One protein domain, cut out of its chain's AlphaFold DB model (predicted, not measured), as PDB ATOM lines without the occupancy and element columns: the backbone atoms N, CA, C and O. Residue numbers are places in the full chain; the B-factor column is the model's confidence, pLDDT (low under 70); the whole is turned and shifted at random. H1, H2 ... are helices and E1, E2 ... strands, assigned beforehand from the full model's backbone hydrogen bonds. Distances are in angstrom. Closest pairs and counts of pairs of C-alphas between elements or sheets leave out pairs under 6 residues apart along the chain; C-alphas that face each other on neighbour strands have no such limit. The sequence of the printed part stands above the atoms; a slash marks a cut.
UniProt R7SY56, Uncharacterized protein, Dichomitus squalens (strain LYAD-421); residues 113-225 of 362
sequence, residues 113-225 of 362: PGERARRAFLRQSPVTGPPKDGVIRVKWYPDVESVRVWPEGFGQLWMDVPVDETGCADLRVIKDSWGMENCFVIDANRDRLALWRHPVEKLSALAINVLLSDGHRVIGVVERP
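What this domain is: This is residues 113 to 225 of the 362 residues of an uncharacterized protein of Dichomitus squalens (strain LYAD-421) (UniProt R7SY56). What is seen first? A strongly twisted four-strand sheet forms the core, with H1 packed across E2, H2 beside the strands and H3 grazing the sheet. What is it built of? The 113 printed residues include three named helices and four named strands in the order H1, E1, E2, H2, E3, H3, E4; the class is mixed, with 48 residues, under half, in named elements. The mixed sheet runs E2, E1, E4, E3, and the whole is compact, with a radius of gyration of the C-alphas of 13.4 A and spans of 38 by 28 by 27 A.

How they stand to each other: What does the first helix meet? H1, residues 113 to 123, is over E2, residues 157 to 162, closest at the C-alphas of Ala 117 and Leu 157, 5.9 A. How do the strands pair? E1, residues 135 to 141, forms an antiparallel hairpin with E2, N 138 to O 159 at 2.8 A, and is parallel to E4, residues 218 to 223, N 139 to O 219 at 2.9 A. E4 is antiparallel to E3, residues 183 to 186, at 132 degrees, N 222 to O 184 at 2.8 A. Where are the other helices? H2, residues 172 to 178, is over none of the strands; E2, H2, E3 make a split strand-helix-strand unit, E1 and E4 between its strands, with a right-handed crossover, and H1 and H2 give two layers, helices on one face of the sheet. H3, residues 205 to 211, only grazes the sheet, and in H1, H2 and H3 every O i to N i+4 pair is within hydrogen-bond range.

Where its parts are: Where does H1 begin? C-alpha 113 is at (84.230, 245.160, 268.475), and H1 is 15.0 A long. How long are the strands? E1 is 19.5 A, E2 16.7 A and E4 16.5 A, ending at C-alpha 223, (85.451, 245.454, 276.435).

The domain as a whole: Is it cut? The printed part has no cut; the links H1 to E1, E1 to E2 and E3 to H3 are long. Where is confidence low? Residues 125 to 126 are under 70.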
ATOM      1  N   PRO A 113      84.090 246.578 268.775       93.31
ATOM      2  CA  PRO A 113      84.230 245.160 268.475       93.31
ATOM      3  C   PRO A 113      82.884 244.494 268.172       93.31
ATOM      4  O   PRO A 113      82.809 243.697 267.245       93.31
ATOM      5  N   GLY A 114      81.786 244.888 268.825       92.75
ATOM      6  CA  GLY A 114      80.469 244.296 268.552       92.75
ATOM      7  C   GLY A 114      80.005 244.449 267.098       92.75
ATOM      8  O   GLY A 114      79.522 243.501 266.484       92.75
ATOM      9  N   GLU A 115      80.245 245.609 266.486       89.75
ATOM     10  CA  GLU A 115      79.858 245.852 265.091       89.75
ATOM     11  C   GLU A 115      80.822 245.192 264.089       89.75
ATOM     12  O   GLU A 115      80.480 244.912 262.934       89.75
ATOM     13  N   ARG A 116      82.060 244.922 264.513       91.06
ATOM     14  CA  ARG A 116      83.006 244.083 263.762       91.06
ATOM     15  C   ARG A 116      82.595 242.617 263.831       91.06
ATOM     16  O   ARG A 116      82.565 241.969 262.792       91.06
ATOM     17  N   ALA A 117      82.206 242.133 265.005       91.44
ATOM     18  CA  ALA A 117      81.732 240.776 265.229       91.44
ATOM     19  C   ALA A 117      80.473 240.478 264.407       91.44
ATOM     20  O   ALA A 117      80.430 239.477 263.701       91.44
ATOM     21  N   ARG A 118      79.487 241.383 264.387       90.94
ATOM     22  CA  ARG A 118      78.302 241.253 263.516       90.94
ATOM     23  C   ARG A 118      78.656 241.176 262.031       90.94
ATOM     24  O   ARG A 118      78.069 240.405 261.283       90.94
ATOM     25  N   ARG A 119      79.664 241.930 261.577       88.69
ATOM     26  CA  ARG A 119      80.166 241.805 260.195       88.69
ATOM     27  C   ARG A 119      80.924 240.504 259.957       88.69
ATOM     28  O   ARG A 119      80.819 239.950 258.868       88.69
ATOM     29  N   ALA A 120      81.683 240.028 260.941       87.25
ATOM     30  CA  ALA A 120      82.385 238.753 260.863       87.25
ATOM     31  C   ALA A 120      81.399 237.577 260.769       87.25
ATOM     32  O   ALA A 120      81.642 236.663 259.987       87.25
ATOM     33  N   PHE A 121      80.259 237.652 261.469       88.31
ATOM     34  CA  PHE A 121      79.163 236.679 261.370       88.31
ATOM     35  C   PHE A 121      78.709 236.492 259.921       88.31
ATOM     36  O   PHE A 121      78.671 235.376 259.414       88.31
ATOM     37  N   LEU A 122      78.465 237.607 259.223       86.94
ATOM     38  CA  LEU A 122      78.027 237.604 257.825       86.94
ATOM     39  C   LEU A 122      79.090 237.068 256.855       86.94
ATOM     40  O   LEU A 122      78.747 236.607 255.773       86.94
ATOM     41  N   ARG A 123      80.376 237.153 257.215       84.56
ATOM     42  CA  ARG A 123      81.492 236.689 256.374       84.56
ATOM     43  C   ARG A 123      81.870 235.228 256.612       84.56
ATOM     44  O   ARG A 123      82.651 234.704 255.826       84.56
ATOM     45  N   GLN A 124      81.372 234.609 257.687       73.12
ATOM     46  CA  GLN A 124      81.644 233.215 258.067       73.12
ATOM     47  C   GLN A 124      83.122 232.809 257.940       73.12
ATOM     48  O   GLN A 124      83.419 231.715 257.482       73.12
ATOM     49  N   SER A 125      84.075 233.678 258.280       61.00
ATOM     50  CA  SER A 125      85.499 233.347 258.127       61.00
ATOM     51  C   SER A 125      85.997 232.601 259.370       61.00
ATOM     52  O   SER A 125      86.187 233.248 260.404       61.00
ATOM     53  N   PRO A 126      86.199 231.268 259.329       68.31
ATOM     54  CA  PRO A 126      86.792 230.562 260.452       68.31
ATOM     55  C   PRO A 126      88.272 230.932 260.568       68.31
ATOM     56  O   PRO A 126      88.975 231.068 259.567       68.31
ATOM     57  N   VAL A 127      88.768 231.049 261.798       75.12
ATOM     58  CA  VAL A 127      90.214 231.058 262.029       75.12
ATOM     59  C   VAL A 127      90.699 229.619 262.036       75.12
ATOM     60  O   VAL A 127      90.351 228.840 262.920       75.12
ATOM     61  N   THR A 128      91.480 229.259 261.024       73.25
ATOM     62  CA  THR A 128      91.992 227.901 260.831       73.25
ATOM     63  C   THR A 128      93.405 227.743 261.380       73.25
ATOM     64  O   THR A 128      94.291 228.534 261.063       73.25
ATOM     65  N   GLY A 129      93.620 226.666 262.139       83.00
ATOM     66  CA  GLY A 129      94.937 226.230 262.611       83.00
ATOM     67  C   GLY A 129      95.374 226.869 263.935       83.00
ATOM     68  O   GLY A 129      94.736 227.805 264.404       83.00
ATOM     69  N   PRO A 130      96.429 226.353 264.582       85.62
ATOM     70  CA  PRO A 130      96.971 226.914 265.821       85.62
ATOM     71  C   PRO A 130      97.688 228.263 265.599       85.62
ATOM     72  O   PRO A 130      98.020 228.588 264.457       85.62
ATOM     73  N   PRO A 131      97.915 229.068 266.658       89.75
ATOM     74  CA  PRO A 131      98.797 230.233 266.569       89.75
ATOM     75  C   PRO A 131     100.219 229.804 266.179       89.75
ATOM     76  O   PRO A 131     100.638 228.689 266.494       89.75
ATOM     77  N   LYS A 132     100.943 230.679 265.470       90.88
ATOM     78  CA  LYS A 132     102.363 230.468 265.145       90.88
ATOM     79  C   LYS A 132     103.227 230.576 266.410       90.88
ATOM     80  O   LYS A 132     102.796 231.128 267.420       90.88
ATOM     81  N   ASP A 133     104.466 230.102 266.341       90.25
ATOM     82  CA  ASP A 133     105.420 230.307 267.432       90.25
ATOM     83  C   ASP A 133     105.703 231.805 267.624       90.25
ATOM     84  O   ASP A 133     105.786 232.567 266.657       90.25
ATOM     85  N   GLY A 134     105.810 232.240 268.882       93.12
ATOM     86  CA  GLY A 134     106.026 233.648 269.233       93.12
ATOM     87  C   GLY A 134     104.791 234.550 269.109       93.12
ATOM     88  O   GLY A 134     104.917 235.765 269.257       93.12
ATOM     89  N   VAL A 135     103.597 233.998 268.861       95.25
ATOM     90  CA  VAL A 135     102.335 234.753 268.924       95.25
ATOM     91  C   VAL A 135     101.358 234.125 269.914       95.25
ATOM     92  O   VAL A 135     101.273 232.905 270.049       95.25
ATOM     93  N   ILE A 136     100.573 234.964 270.584       94.81
ATOM     94  CA  ILE A 136      99.422 234.527 271.376       94.81
ATOM     95  C   ILE A 136      98.138 234.772 270.594       94.81
ATOM     96  O   ILE A 136      97.983 235.810 269.951       94.81
ATOM     97  N   ARG A 137      97.186 233.841 270.667       95.12
ATOM     98  CA  ARG A 137      95.858 234.057 270.094       95.12
ATOM     99  C   ARG A 137      94.941 234.695 271.118       95.12
ATOM    100  O   ARG A 137      94.774 234.179 272.222       95.12
ATOM    101  N   VAL A 138      94.290 235.777 270.723       95.56
ATOM    102  CA  VAL A 138      93.316 236.485 271.546       95.56
ATOM    103  C   VAL A 138      91.937 236.403 270.909       95.56
ATOM    104  O   VAL A 138      91.782 236.608 269.704       95.56
ATOM    105  N   LYS A 139      90.927 236.106 271.730       95.44
ATOM    106  CA  LYS A 139      89.515 236.083 271.344       95.44
ATOM    107  C   LYS A 139      88.744 237.146 272.107       95.44
ATOM    108  O   LYS A 139      88.811 237.206 273.332       95.44
ATOM    109  N   TRP A 140      87.969 237.945 271.387       96.12
ATOM    110  CA  TRP A 140      87.035 238.877 272.009       96.12
ATOM    111  C   TRP A 140      85.736 238.185 272.423       96.12
ATOM    112  O   TRP A 140      85.217 237.338 271.693       96.12
ATOM    113  N   TYR A 141      85.185 238.617 273.551       95.38
ATOM    114  CA  TYR A 141      83.878 238.237 274.062       95.38
ATOM    115  C   TYR A 141      83.029 239.502 274.306       95.38
ATOM    116  O   TYR A 141      83.539 240.464 274.893       95.38
ATOM    117  N   PRO A 142      81.754 239.526 273.865       93.06
ATOM    118  CA  PRO A 142      80.832 240.640 274.112       93.06
ATOM    119  C   PRO A 142      80.682 240.989 275.590       93.06
ATOM    120  O   PRO A 142      80.730 242.157 275.972       93.06
ATOM    121  N   ASP A 143      80.557 239.958 276.412       92.69
ATOM    122  CA  ASP A 143      80.492 240.032 277.860       92.69
ATOM    123  C   ASP A 143      81.129 238.774 278.464       92.69
ATOM    124  O   ASP A 143      81.613 237.883 277.766       92.69
ATOM    125  N   VAL A 144      81.165 238.712 279.793       91.19
ATOM    126  CA  VAL A 144      81.741 237.571 280.514       91.19
ATOM    127  C   VAL A 144      80.879 236.312 280.339       91.19
ATOM    128  O   VAL A 144      81.409 235.209 280.272       91.19
ATOM    129  N   GLU A 145      79.560 236.451 280.217       90.19
ATOM    130  CA  GLU A 145      78.627 235.323 280.077       90.19
ATOM    131  C   GLU A 145      78.783 234.623 278.714       90.19
ATOM    132  O   GLU A 145      78.627 233.402 278.610       90.19
ATOM    133  N   SER A 146      79.236 235.374 277.707       91.12
ATOM    134  CA  SER A 146      79.519 234.930 276.340       91.12
ATOM    135  C   SER A 146      80.615 233.868 276.238       91.12
ATOM    136  O   SER A 146      80.806 233.267 275.179       91.12
ATOM    137  N   VAL A 147      81.361 233.631 277.322       89.69
ATOM    138  CA  VAL A 147      82.304 232.511 277.425       89.69
ATOM    139  C   VAL A 147      81.570 231.172 277.410       89.69
ATOM    140  O   VAL A 147      82.066 230.212 276.826       89.69
ATOM    141  N   ARG A 148      80.382 231.112 278.026       89.44
ATOM    142  CA  ARG A 148      79.579 229.888 278.146       89.44
ATOM    143  C   ARG A 148      78.615 229.726 276.980       89.44
ATOM    144  O   ARG A 148      78.512 228.640 276.421       89.44
ATOM    145  N   VAL A 149      77.914 230.801 276.625       90.56
ATOM    146  CA  VAL A 149      76.904 230.799 275.561       90.56
ATOM    147  C   VAL A 149      77.181 231.965 274.634       90.56
ATOM    148  O   VAL A 149      77.049 233.119 275.020       90.56
ATOM    149  N   TRP A 150      77.587 231.665 273.404       91.69
ATOM    150  CA  TRP A 150      77.893 232.702 272.431       91.69
ATOM    151  C   TRP A 150      76.599 233.360 271.919       91.69
ATOM    152  O   TRP A 150      75.701 232.633 271.492       91.69
ATOM    153  N   PRO A 151      76.480 234.700 271.931       90.81
ATOM    154  CA  PRO A 151      75.244 235.361 271.528       90.81
ATOM    155  C   PRO A 151      74.985 235.243 270.022       90.81
ATOM    156  O   PRO A 151      75.902 235.321 269.196       90.81
ATOM    157  N   GLU A 152      73.710 235.104 269.660       90.62
ATOM    158  CA  GLU A 152      73.273 235.014 268.269       90.62
ATOM    159  C   GLU A 152      73.575 236.296 267.478       90.62
ATOM    160  O   GLU A 152      73.560 237.412 268.000       90.62
ATOM    161  N   GLY A 153      73.881 236.137 266.187       88.31
ATOM    162  CA  GLY A 153      74.202 237.252 265.290       88.31
ATOM    163  C   GLY A 153      75.598 237.862 265.482       88.31
ATOM    164  O   GLY A 153      75.951 238.812 264.778       88.31
ATOM    165  N   PHE A 154      76.418 237.326 266.393       90.06
ATOM    166  CA  PHE A 154      77.817 237.718 266.558       90.06
ATOM    167  C   PHE A 154      78.757 236.680 265.945       90.06
ATOM    168  O   PHE A 154      78.647 235.482 266.184       90.06
ATOM    169  N   GLY A 155      79.732 237.143 265.169       90.81
ATOM    170  CA  GLY A 155      80.836 236.334 264.674       90.81
ATOM    171  C   GLY A 155      81.998 236.397 265.649       90.81
ATOM    172  O   GLY A 155      82.193 237.403 266.332       90.81
ATOM    173  N   GLN A 156      82.786 235.332 265.708       92.12
ATOM    174  CA  GLN A 156      83.941 235.293 266.593       92.12
ATOM    175  C   GLN A 156      85.043 236.215 266.067       92.12
ATOM    176  O   GLN A 156      85.412 236.155 264.892       92.12
ATOM    177  N   LEU A 157      85.569 237.069 266.943       93.31
ATOM    178  CA  LEU A 157      86.715 237.914 266.633       93.31
ATOM    179  C   LEU A 157      87.961 237.329 267.273       93.31
ATOM    180  O   LEU A 157      88.003 237.079 268.479       93.31
ATOM    181  N   TRP A 158      88.968 237.156 266.434       94.00
ATOM    182  CA  TRP A 158      90.228 236.522 266.760       94.00
ATOM    183  C   TRP A 158      91.365 237.401 266.252       94.00
ATOM    184  O   TRP A 158      91.249 238.012 265.187       94.00
ATOM    185  N   MET A 159      92.456 237.473 267.004       94.06
ATOM    186  CA  MET A 159      93.671 238.169 266.597       94.06
ATOM    187  C   MET A 159      94.883 237.479 267.201       94.06
ATOM    188  O   MET A 159      94.903 237.208 268.399       94.06
ATOM    189  N   ASP A 160      95.888 237.224 266.370       95.31
ATOM    190  CA  ASP A 160      97.186 236.743 266.829       95.31
ATOM    191  C   ASP A 160      98.069 237.963 267.123       95.31
ATOM    192  O   ASP A 160      98.231 238.838 266.270       95.31
ATOM    193  N   VAL A 161      98.592 238.047 268.346       95.94
ATOM    194  CA  VAL A 161      99.406 239.165 268.837       95.94
ATOM    195  C   VAL A 161     100.839 238.687 269.047       95.94
ATOM    196  O   VAL A 161     101.030 237.666 269.715       95.94
ATOM    197  N   PRO A 162     101.848 239.393 268.505       96.50
ATOM    198  CA  PRO A 162     103.243 239.041 268.716       96.50
ATOM    199  C   PRO A 162     103.645 239.208 270.177       96.50
ATOM    200  O   PRO A 162     103.260 240.170 270.848       96.50
ATOM    201  N   VAL A 163     104.440 238.254 270.641       96.88
ATOM    202  CA  VAL A 163     105.113 238.299 271.930       96.88
ATOM    203  C   VAL A 163     106.497 238.913 271.714       96.88
ATOM    204  O   VAL A 163     107.195 238.562 270.765       96.88
ATOM    205  N   ASP A 164     106.872 239.868 272.560       96.06
ATOM    206  CA  ASP A 164     108.189 240.497 272.527       96.06
ATOM    207  C   ASP A 164     109.289 239.553 273.051       96.06
ATOM    208  O   ASP A 164     109.024 238.467 273.572       96.06
ATOM    209  N   GLU A 165     110.548 239.977 272.941       95.56
ATOM    210  CA  GLU A 165     111.711 239.206 273.408       95.56
ATOM    211  C   GLU A 165     111.666 238.891 274.913       95.56
ATOM    212  O   GLU A 165     112.268 237.923 275.369       95.56
ATOM    213  N   THR A 166     110.923 239.683 275.695       95.75
ATOM    214  CA  THR A 166     110.734 239.468 277.137       95.75
ATOM    215  C   THR A 166     109.592 238.502 277.452       95.75
ATOM    216  O   THR A 166     109.279 238.270 278.621       95.75
ATOM    217  N   GLY A 167     108.942 237.944 276.429       95.25
ATOM    218  CA  GLY A 167     107.788 237.072 276.584       95.25
ATOM    219  C   GLY A 167     106.481 237.827 276.853       95.25
ATOM    220  O   GLY A 167     105.491 237.198 277.210       95.25
ATOM    221  N   CYS A 168     106.445 239.153 276.720       96.94
ATOM    222  CA  CYS A 168     105.252 239.958 276.979       96.94
ATOM    223  C   CYS A 168     104.485 240.280 275.688       96.94
ATOM    224  O   CYS A 168     105.075 240.402 274.622       96.94
ATOM    225  N   ALA A 169     103.173 240.498 275.776       96.88
ATOM    226  CA  ALA A 169     102.338 240.853 274.625       96.88
ATOM    227  C   ALA A 169     101.671 242.222 274.802       96.88
ATOM    228  O   ALA A 169     101.089 242.505 275.853       96.88
ATOM    229  N   ASP A 170     101.729 243.067 273.769       96.94
ATOM    230  CA  ASP A 170     101.091 244.387 273.755       96.94
ATOM    231  C   ASP A 170      99.649 244.292 273.228       96.94
ATOM    232  O   ASP A 170      99.399 244.067 272.043       96.94
ATOM    233  N   LEU A 171      98.680 244.472 274.125       96.19
ATOM    234  CA  LEU A 171      97.254 244.430 273.814       96.19
ATOM    235  C   LEU A 171      96.730 245.745 273.220       96.19
ATOM    236  O   LEU A 171      95.579 245.780 272.772       96.19
ATOM    237  N   ARG A 172      97.531 246.820 273.156       95.75
ATOM    238  CA  ARG A 172      97.121 248.069 272.484       95.75
ATOM    239  C   ARG A 172      96.821 247.838 271.008       95.75
ATOM    240  O   ARG A 172      95.859 248.392 270.491       95.75
ATOM    241  N   VAL A 173      97.538 246.910 270.372       94.69
ATOM    242  CA  VAL A 173      97.286 246.490 268.983       94.69
ATOM    243  C   VAL A 173      95.850 245.987 268.802       94.69
ATOM    244  O   VAL A 173      95.170 246.351 267.840       94.69
ATOM    245  N   ILE A 174      95.355 245.190 269.752       94.38
ATOM    246  CA  ILE A 174      93.971 244.707 269.748       94.38
ATOM    247  C   ILE A 174      93.003 245.861 269.977       94.38
ATOM    248  O   ILE A 174      92.003 245.979 269.266       94.38
ATOM    249  N   LYS A 175      93.304 246.708 270.965       94.56
ATOM    250  CA  LYS A 175      92.476 247.856 271.319       94.56
ATOM    251  C   LYS A 175      92.252 248.760 270.105       94.56
ATOM    252  O   LYS A 175      91.105 249.050 269.768       94.56
ATOM    253  N   ASP A 176      93.313 249.092 269.385       92.12
ATOM    254  CA  ASP A 176      93.256 249.941 268.197       92.12
ATOM    255  C   ASP A 176      92.569 249.231 267.024       92.12
ATOM    256  O   ASP A 176      91.675 249.786 266.378       92.12
ATOM    257  N   SER A 177      92.916 247.963 266.778       92.12
ATOM    258  CA  SER A 177      92.372 247.200 265.651       92.12
ATOM    259  C   SER A 177      90.872 246.940 265.781       92.12
ATOM    260  O   SER A 177      90.123 247.045 264.803       92.12
ATOM    261  N   TRP A 178      90.396 246.635 266.988       93.81
ATOM    262  CA  TRP A 178      88.977 246.399 267.255       93.81
ATOM    263  C   TRP A 178      88.217 247.655 267.676       93.81
ATOM    264  O   TRP A 178      86.990 247.611 267.763       93.81
ATOM    265  N   GLY A 179      88.909 248.781 267.858       91.62
ATOM    266  CA  GLY A 179      88.311 250.048 268.263       91.62
ATOM    267  C   GLY A 179      87.763 250.025 269.687       91.62
ATOM    268  O   GLY A 179      86.708 250.613 269.932       91.62
ATOM    269  N   MET A 180      88.430 249.306 270.590       94.38
ATOM    270  CA  MET A 180      88.067 249.213 272.000       94.38
ATOM    271  C   MET A 180      88.562 250.437 272.776       94.38
ATOM    272  O   MET A 180      89.611 250.997 272.476       94.38
ATOM    273  N   GLU A 181      87.841 250.838 273.817       92.69
ATOM    274  CA  GLU A 181      88.328 251.862 274.753       92.69
ATOM    275  C   GLU A 181      89.119 251.244 275.903       92.69
ATOM    276  O   GLU A 181      90.209 251.706 276.236       92.69
ATOM    277  N   ASN A 182      88.604 250.152 276.466       93.69
ATOM    278  CA  ASN A 182      89.225 249.433 277.569       93.69
ATOM    279  C   ASN A 182      89.274 247.942 277.250       93.69
ATOM    280  O   ASN A 182      88.259 247.361 276.869       93.69
ATOM    281  N   CYS A 183      90.436 247.320 277.438       94.56
ATOM    282  CA  CYS A 183      90.630 245.888 277.236       94.56
ATOM    283  C   CYS A 183      90.777 245.199 278.593       94.56
ATOM    284  O   CYS A 183      91.732 245.464 279.321       94.56
ATOM    285  N   PHE A 184      89.825 244.340 278.945       95.81
ATOM    286  CA  PHE A 184      89.884 243.530 280.157       95.81
ATOM    287  C   PHE A 184      90.157 242.086 279.782       95.81
ATOM    288  O   PHE A 184      89.438 241.505 278.972       95.81
ATOM    289  N   VAL A 185      91.181 241.503 280.390       95.19
ATOM    290  CA  VAL A 185      91.527 240.101 280.174       95.19
ATOM    291  C   VAL A 185      90.650 239.231 281.066       95.19
ATOM    292  O   VAL A 185      90.417 239.551 282.238       95.19
ATOM    293  N   ILE A 186      90.140 238.149 280.489       93.06
ATOM    294  CA  ILE A 186      89.352 237.143 281.190       93.06
ATOM    295  C   ILE A 186      90.033 235.786 281.083       93.06
ATOM    296  O   ILE A 186      90.532 235.389 280.029       93.06
ATOM    297  N   ASP A 187      90.014 235.064 282.195       88.50
ATOM    298  CA  ASP A 187      90.334 233.646 282.208       88.50
ATOM    299  C   ASP A 187      89.069 232.881 281.807       88.50
ATOM    300  O   ASP A 187      88.144 232.721 282.606       88.50
ATOM    301  N   ALA A 188      88.995 232.496 280.532       83.00
ATOM    302  CA  ALA A 188      87.832 231.823 279.961       83.00
ATOM    303  C   ALA A 188      87.673 230.370 280.449       83.00
ATOM    304  O   ALA A 188      86.641 229.759 280.181       83.00
ATOM    305  N   ASN A 189      88.668 229.825 281.155       79.88
ATOM    306  CA  ASN A 189      88.734 228.403 281.494       79.88
ATOM    307  C   ASN A 189      88.327 228.118 282.941       79.88
ATOM    308  O   ASN A 189      87.991 226.986 283.281       79.88
ATOM    309  N   ARG A 190      88.320 229.131 283.812       78.19
ATOM    310  CA  ARG A 190      87.860 228.958 285.193       78.19
ATOM    311  C   ARG A 190      86.341 228.879 285.265       78.19
ATOM    312  O   ARG A 190      85.640 229.766 284.777       78.19
ATOM    313  N   ASP A 191      85.843 227.914 286.039       75.38
ATOM    314  CA  ASP A 191      84.420 227.805 286.398       75.38
ATOM    315  C   ASP A 191      83.857 229.124 286.947       75.38
ATOM    316  O   ASP A 191      82.723 229.523 286.651       75.38
ATOM    317  N   ARG A 192      84.682 229.830 287.732       78.31
ATOM    318  CA  ARG A 192      84.434 231.199 288.185       78.31
ATOM    319  C   ARG A 192      85.196 232.176 287.303       78.31
ATOM    320  O   ARG A 192      86.374 232.443 287.533       78.31
ATOM    321  N   LEU A 193      84.478 232.740 286.340       78.69
ATOM    322  CA  LEU A 193      84.991 233.772 285.450       78.69
ATOM    323  C   LEU A 193      85.403 235.001 286.267       78.69
ATOM    324  O   LEU A 193      84.568 235.691 286.858       78.69
ATOM    325  N   ALA A 194      86.707 235.253 286.318       75.81
ATOM    326  CA  ALA A 194      87.280 236.414 286.977       75.81
ATOM    327  C   ALA A 194      87.688 237.432 285.911       75.81
ATOM    328  O   ALA A 194      88.556 237.171 285.079       75.81
ATOM    329  N   LEU A 195      87.058 238.604 285.947       80.38
ATOM    330  CA  LEU A 195      87.488 239.741 285.148       80.38
ATOM    331  C   LEU A 195      88.581 240.489 285.910       80.38
ATOM    332  O   LEU A 195      88.426 240.782 287.100       80.38
ATOM    333  N   TRP A 196      89.684 240.797 285.234       81.19
ATOM    334  CA  TRP A 196      90.754 241.599 285.824       81.19
ATOM    335  C   TRP A 196      90.237 242.961 286.300       81.19
ATOM    336  O   TRP A 196      89.375 243.565 285.673       81.19
ATOM    337  N   ARG A 197      90.758 243.468 287.423       79.38
ATOM    338  CA  ARG A 197      90.230 244.696 288.051       79.38
ATOM    339  C   ARG A 197      90.494 245.965 287.237       79.38
ATOM    340  O   ARG A 197      89.731 246.919 287.353       79.38
ATOM    341  N   HIS A 198      91.542 245.966 286.417       87.88
ATOM    342  CA  HIS A 198      91.982 247.126 285.647       87.88
ATOM    343  C   HIS A 198      92.143 246.774 284.166       87.88
ATOM    344  O   HIS A 198      92.440 245.616 283.852       87.88
ATOM    345  N   PRO A 199      91.946 247.750 283.262       88.88
ATOM    346  CA  PRO A 199      92.249 247.560 281.854       88.88
ATOM    347  C   PRO A 199      93.738 247.250 281.683       88.88
ATOM    348  O   PRO A 199      94.588 247.832 282.357       88.88
ATOM    349  N   VAL A 200      94.043 246.315 280.789       90.31
ATOM    350  CA  VAL A 200      95.399 245.818 280.560       90.31
ATOM    351  C   VAL A 200      95.858 246.257 279.180       90.31
ATOM    352  O   VAL A 200      95.237 245.921 278.173       90.31
ATOM    353  N   GLU A 201      96.967 246.988 279.136       93.25
ATOM    354  CA  GLU A 201      97.624 247.356 277.878       93.25
ATOM    355  C   GLU A 201      98.736 246.378 277.503       93.25
ATOM    356  O   GLU A 201      98.948 246.127 276.325       93.25
ATOM    357  N   LYS A 202      99.410 245.776 278.488       95.44
ATOM    358  CA  LYS A 202     100.490 244.810 278.269       95.44
ATOM    359  C   LYS A 202     100.313 243.598 279.178       95.44
ATOM    360  O   LYS A 202     100.138 243.747 280.386       95.44
ATOM    361  N   LEU A 203     100.371 242.404 278.597       95.75
ATOM    362  CA  LEU A 203     100.394 241.141 279.327       95.75
ATOM    363  C   LEU A 203     101.835 240.702 279.556       95.75
ATOM    364  O   LEU A 203     102.617 240.634 278.611       95.75
ATOM    365  N   SER A 204     102.177 240.391 280.805       96.56
ATOM    366  CA  SER A 204     103.485 239.832 281.137       96.56
ATOM    367  C   SER A 204     103.591 238.367 280.711       96.56
ATOM    368  O   SER A 204     102.582 237.661 280.655       96.56
ATOM    369  N   ALA A 205     104.818 237.888 280.497       95.50
ATOM    370  CA  ALA A 205     105.090 236.478 280.202       95.50
ATOM    371  C   ALA A 205     104.460 235.523 281.227       95.50
ATOM    372  O   ALA A 205     103.859 234.514 280.868       95.50
ATOM    373  N   LEU A 206     104.525 235.880 282.516       95.19
ATOM    374  CA  LEU A 206     103.899 235.101 283.583       95.19
ATOM    375  C   LEU A 206     102.372 235.064 283.443       95.19
ATOM    376  O   LEU A 206     101.781 233.997 283.566       95.19
ATOM    377  N   ALA A 207     101.732 236.207 283.179       93.75
ATOM    378  CA  ALA A 207     100.284 236.256 283.001       93.75
ATOM    379  C   ALA A 207      99.845 235.420 281.791       93.75
ATOM    380  O   ALA A 207      98.857 234.701 281.884       93.75
ATOM    381  N   ILE A 208     100.605 235.465 280.693       94.69
ATOM    382  CA  ILE A 208     100.369 234.636 279.505       94.69
ATOM    383  C   ILE A 208     100.468 233.151 279.865       94.69
ATOM    384  O   ILE A 208      99.535 232.406 279.587       94.69
ATOM    385  N   ASN A 209     101.540 232.733 280.542       93.19
ATOM    386  CA  ASN A 209     101.730 231.336 280.948       93.19
ATOM    387  C   ASN A 209     100.621 230.831 281.880       93.19
ATOM    388  O   ASN A 209     100.205 229.685 281.761       93.19
ATOM    389  N   VAL A 210     100.130 231.675 282.793       91.94
ATOM    390  CA  VAL A 210      99.017 231.328 283.692       91.94
ATOM    391  C   VAL A 210      97.687 231.259 282.940       91.94
ATOM    392  O   VAL A 210      96.889 230.378 283.212       91.94
ATOM    393  N   LEU A 211      97.425 232.168 282.000       90.94
ATOM    394  CA  LEU A 211      96.173 232.178 281.226       90.94
ATOM    395  C   LEU A 211      96.114 231.062 280.174       90.94
ATOM    396  O   LEU A 211      95.029 230.663 279.755       90.94
ATOM    397  N   LEU A 212      97.277 230.592 279.728       90.69
ATOM    398  CA  LEU A 212      97.437 229.490 278.781       90.69
ATOM    399  C   LEU A 212      97.814 228.169 279.472       90.69
ATOM    400  O   LEU A 212      98.144 227.199 278.783       90.69
ATOM    401  N   SER A 213      97.776 228.103 280.811       82.75
ATOM    402  CA  SER A 213      97.956 226.833 281.517       82.75
ATOM    403  C   SER A 213      96.872 225.842 281.083       82.75
ATOM    404  O   SER A 213      95.850 226.230 280.525       82.75
ATOM    405  N   ASP A 214      97.103 224.544 281.275       81.31
ATOM    406  CA  ASP A 214      96.105 223.492 281.002       81.31
ATOM    407  C   ASP A 214      95.813 223.223 279.509       81.31
ATOM    408  O   ASP A 214      94.806 222.620 279.143       81.31
ATOM    409  N   GLY A 215      96.737 223.611 278.623       78.00
ATOM    410  CA  GLY A 215      96.679 223.287 277.189       78.00
ATOM    411  C   GLY A 215      95.806 224.234 276.365       78.00
ATOM    412  O   GLY A 215      95.621 224.030 275.158       78.00
ATOM    413  N   HIS A 216      95.301 225.297 276.988       78.69
ATOM    414  CA  HIS A 216      94.570 226.347 276.305       78.69
ATOM    415  C   HIS A 216      95.505 227.177 275.423       78.69
ATOM    416  O   HIS A 216      96.638 227.482 275.777       78.69
ATOM    417  N   ARG A 217      95.026 227.545 274.231       85.31
ATOM    418  CA  ARG A 217      95.811 228.303 273.235       85.31
ATOM    419  C   ARG A 217      95.283 229.714 272.998       85.31
ATOM    420  O   ARG A 217      95.691 230.354 272.035       85.31
ATOM    421  N   VAL A 218      94.319 230.161 273.806       91.69
ATOM    422  CA  VAL A 218      93.542 231.378 273.551       91.69
ATOM    423  C   VAL A 218      93.355 232.167 274.836       91.69
ATOM    424  O   VAL A 218      92.850 231.637 275.820       91.69
ATOM    425  N   ILE A 219      93.675 233.456 274.783       94.06
ATOM    426  CA  ILE A 219      93.370 234.419 275.840       94.06
ATOM    427  C   ILE A 219      92.057 235.124 275.499       94.06
ATOM    428  O   ILE A 219      91.872 235.614 274.383       94.06
ATOM    429  N   GLY A 220      91.123 235.168 276.448       95.00
ATOM    430  CA  GLY A 220      89.864 235.885 276.282       95.00
ATOM    431  C   GLY A 220      89.991 237.351 276.684       95.00
ATOM    432  O   GLY A 220      90.630 237.675 277.685       95.00
ATOM    433  N   VAL A 221      89.349 238.244 275.934       96.56
ATOM    434  CA  VAL A 221      89.239 239.661 276.296       96.56
ATOM    435  C   VAL A 221      87.811 240.166 276.158       96.56
ATOM    436  O   VAL A 221      87.077 239.756 275.264       96.56
ATOM    437  N   VAL A 222      87.430 241.092 277.031       96.00
ATOM    438  CA  VAL A 222      86.127 241.762 277.057       96.00
ATOM    439  C   VAL A 222      86.356 243.268 277.028       96.00
ATOM    440  O   VAL A 222      87.317 243.781 277.608       96.00
ATOM    441  N   GLU A 223      85.463 243.995 276.362       95.19
ATOM    442  CA  GLU A 223      85.451 245.454 276.435       95.19
ATOM    443  C   GLU A 223      84.494 245.933 277.530       95.19
ATOM    444  O   GLU A 223      83.361 245.465 277.610       95.19
ATOM    445  N   ARG A 224      84.906 246.930 278.322       92.62
ATOM    446  CA  ARG A 224      83.968 247.749 279.106       92.62
ATOM    447  C   ARG A 224      84.062 249.206 278.653       92.62
ATOM    448  O   ARG A 224      84.936 249.927 279.147       92.62
ATOM    449  N   PRO A 225      83.238 249.628 277.678       92.31
ATOM    450  CA  PRO A 225      83.234 251.012 277.232       92.31
ATOM    451  C   PRO A 225      82.706 251.928 278.340       92.31
ATOM    452  O   PRO A 225      81.879 251.526 279.162       92.31
TER     453      PRO A 225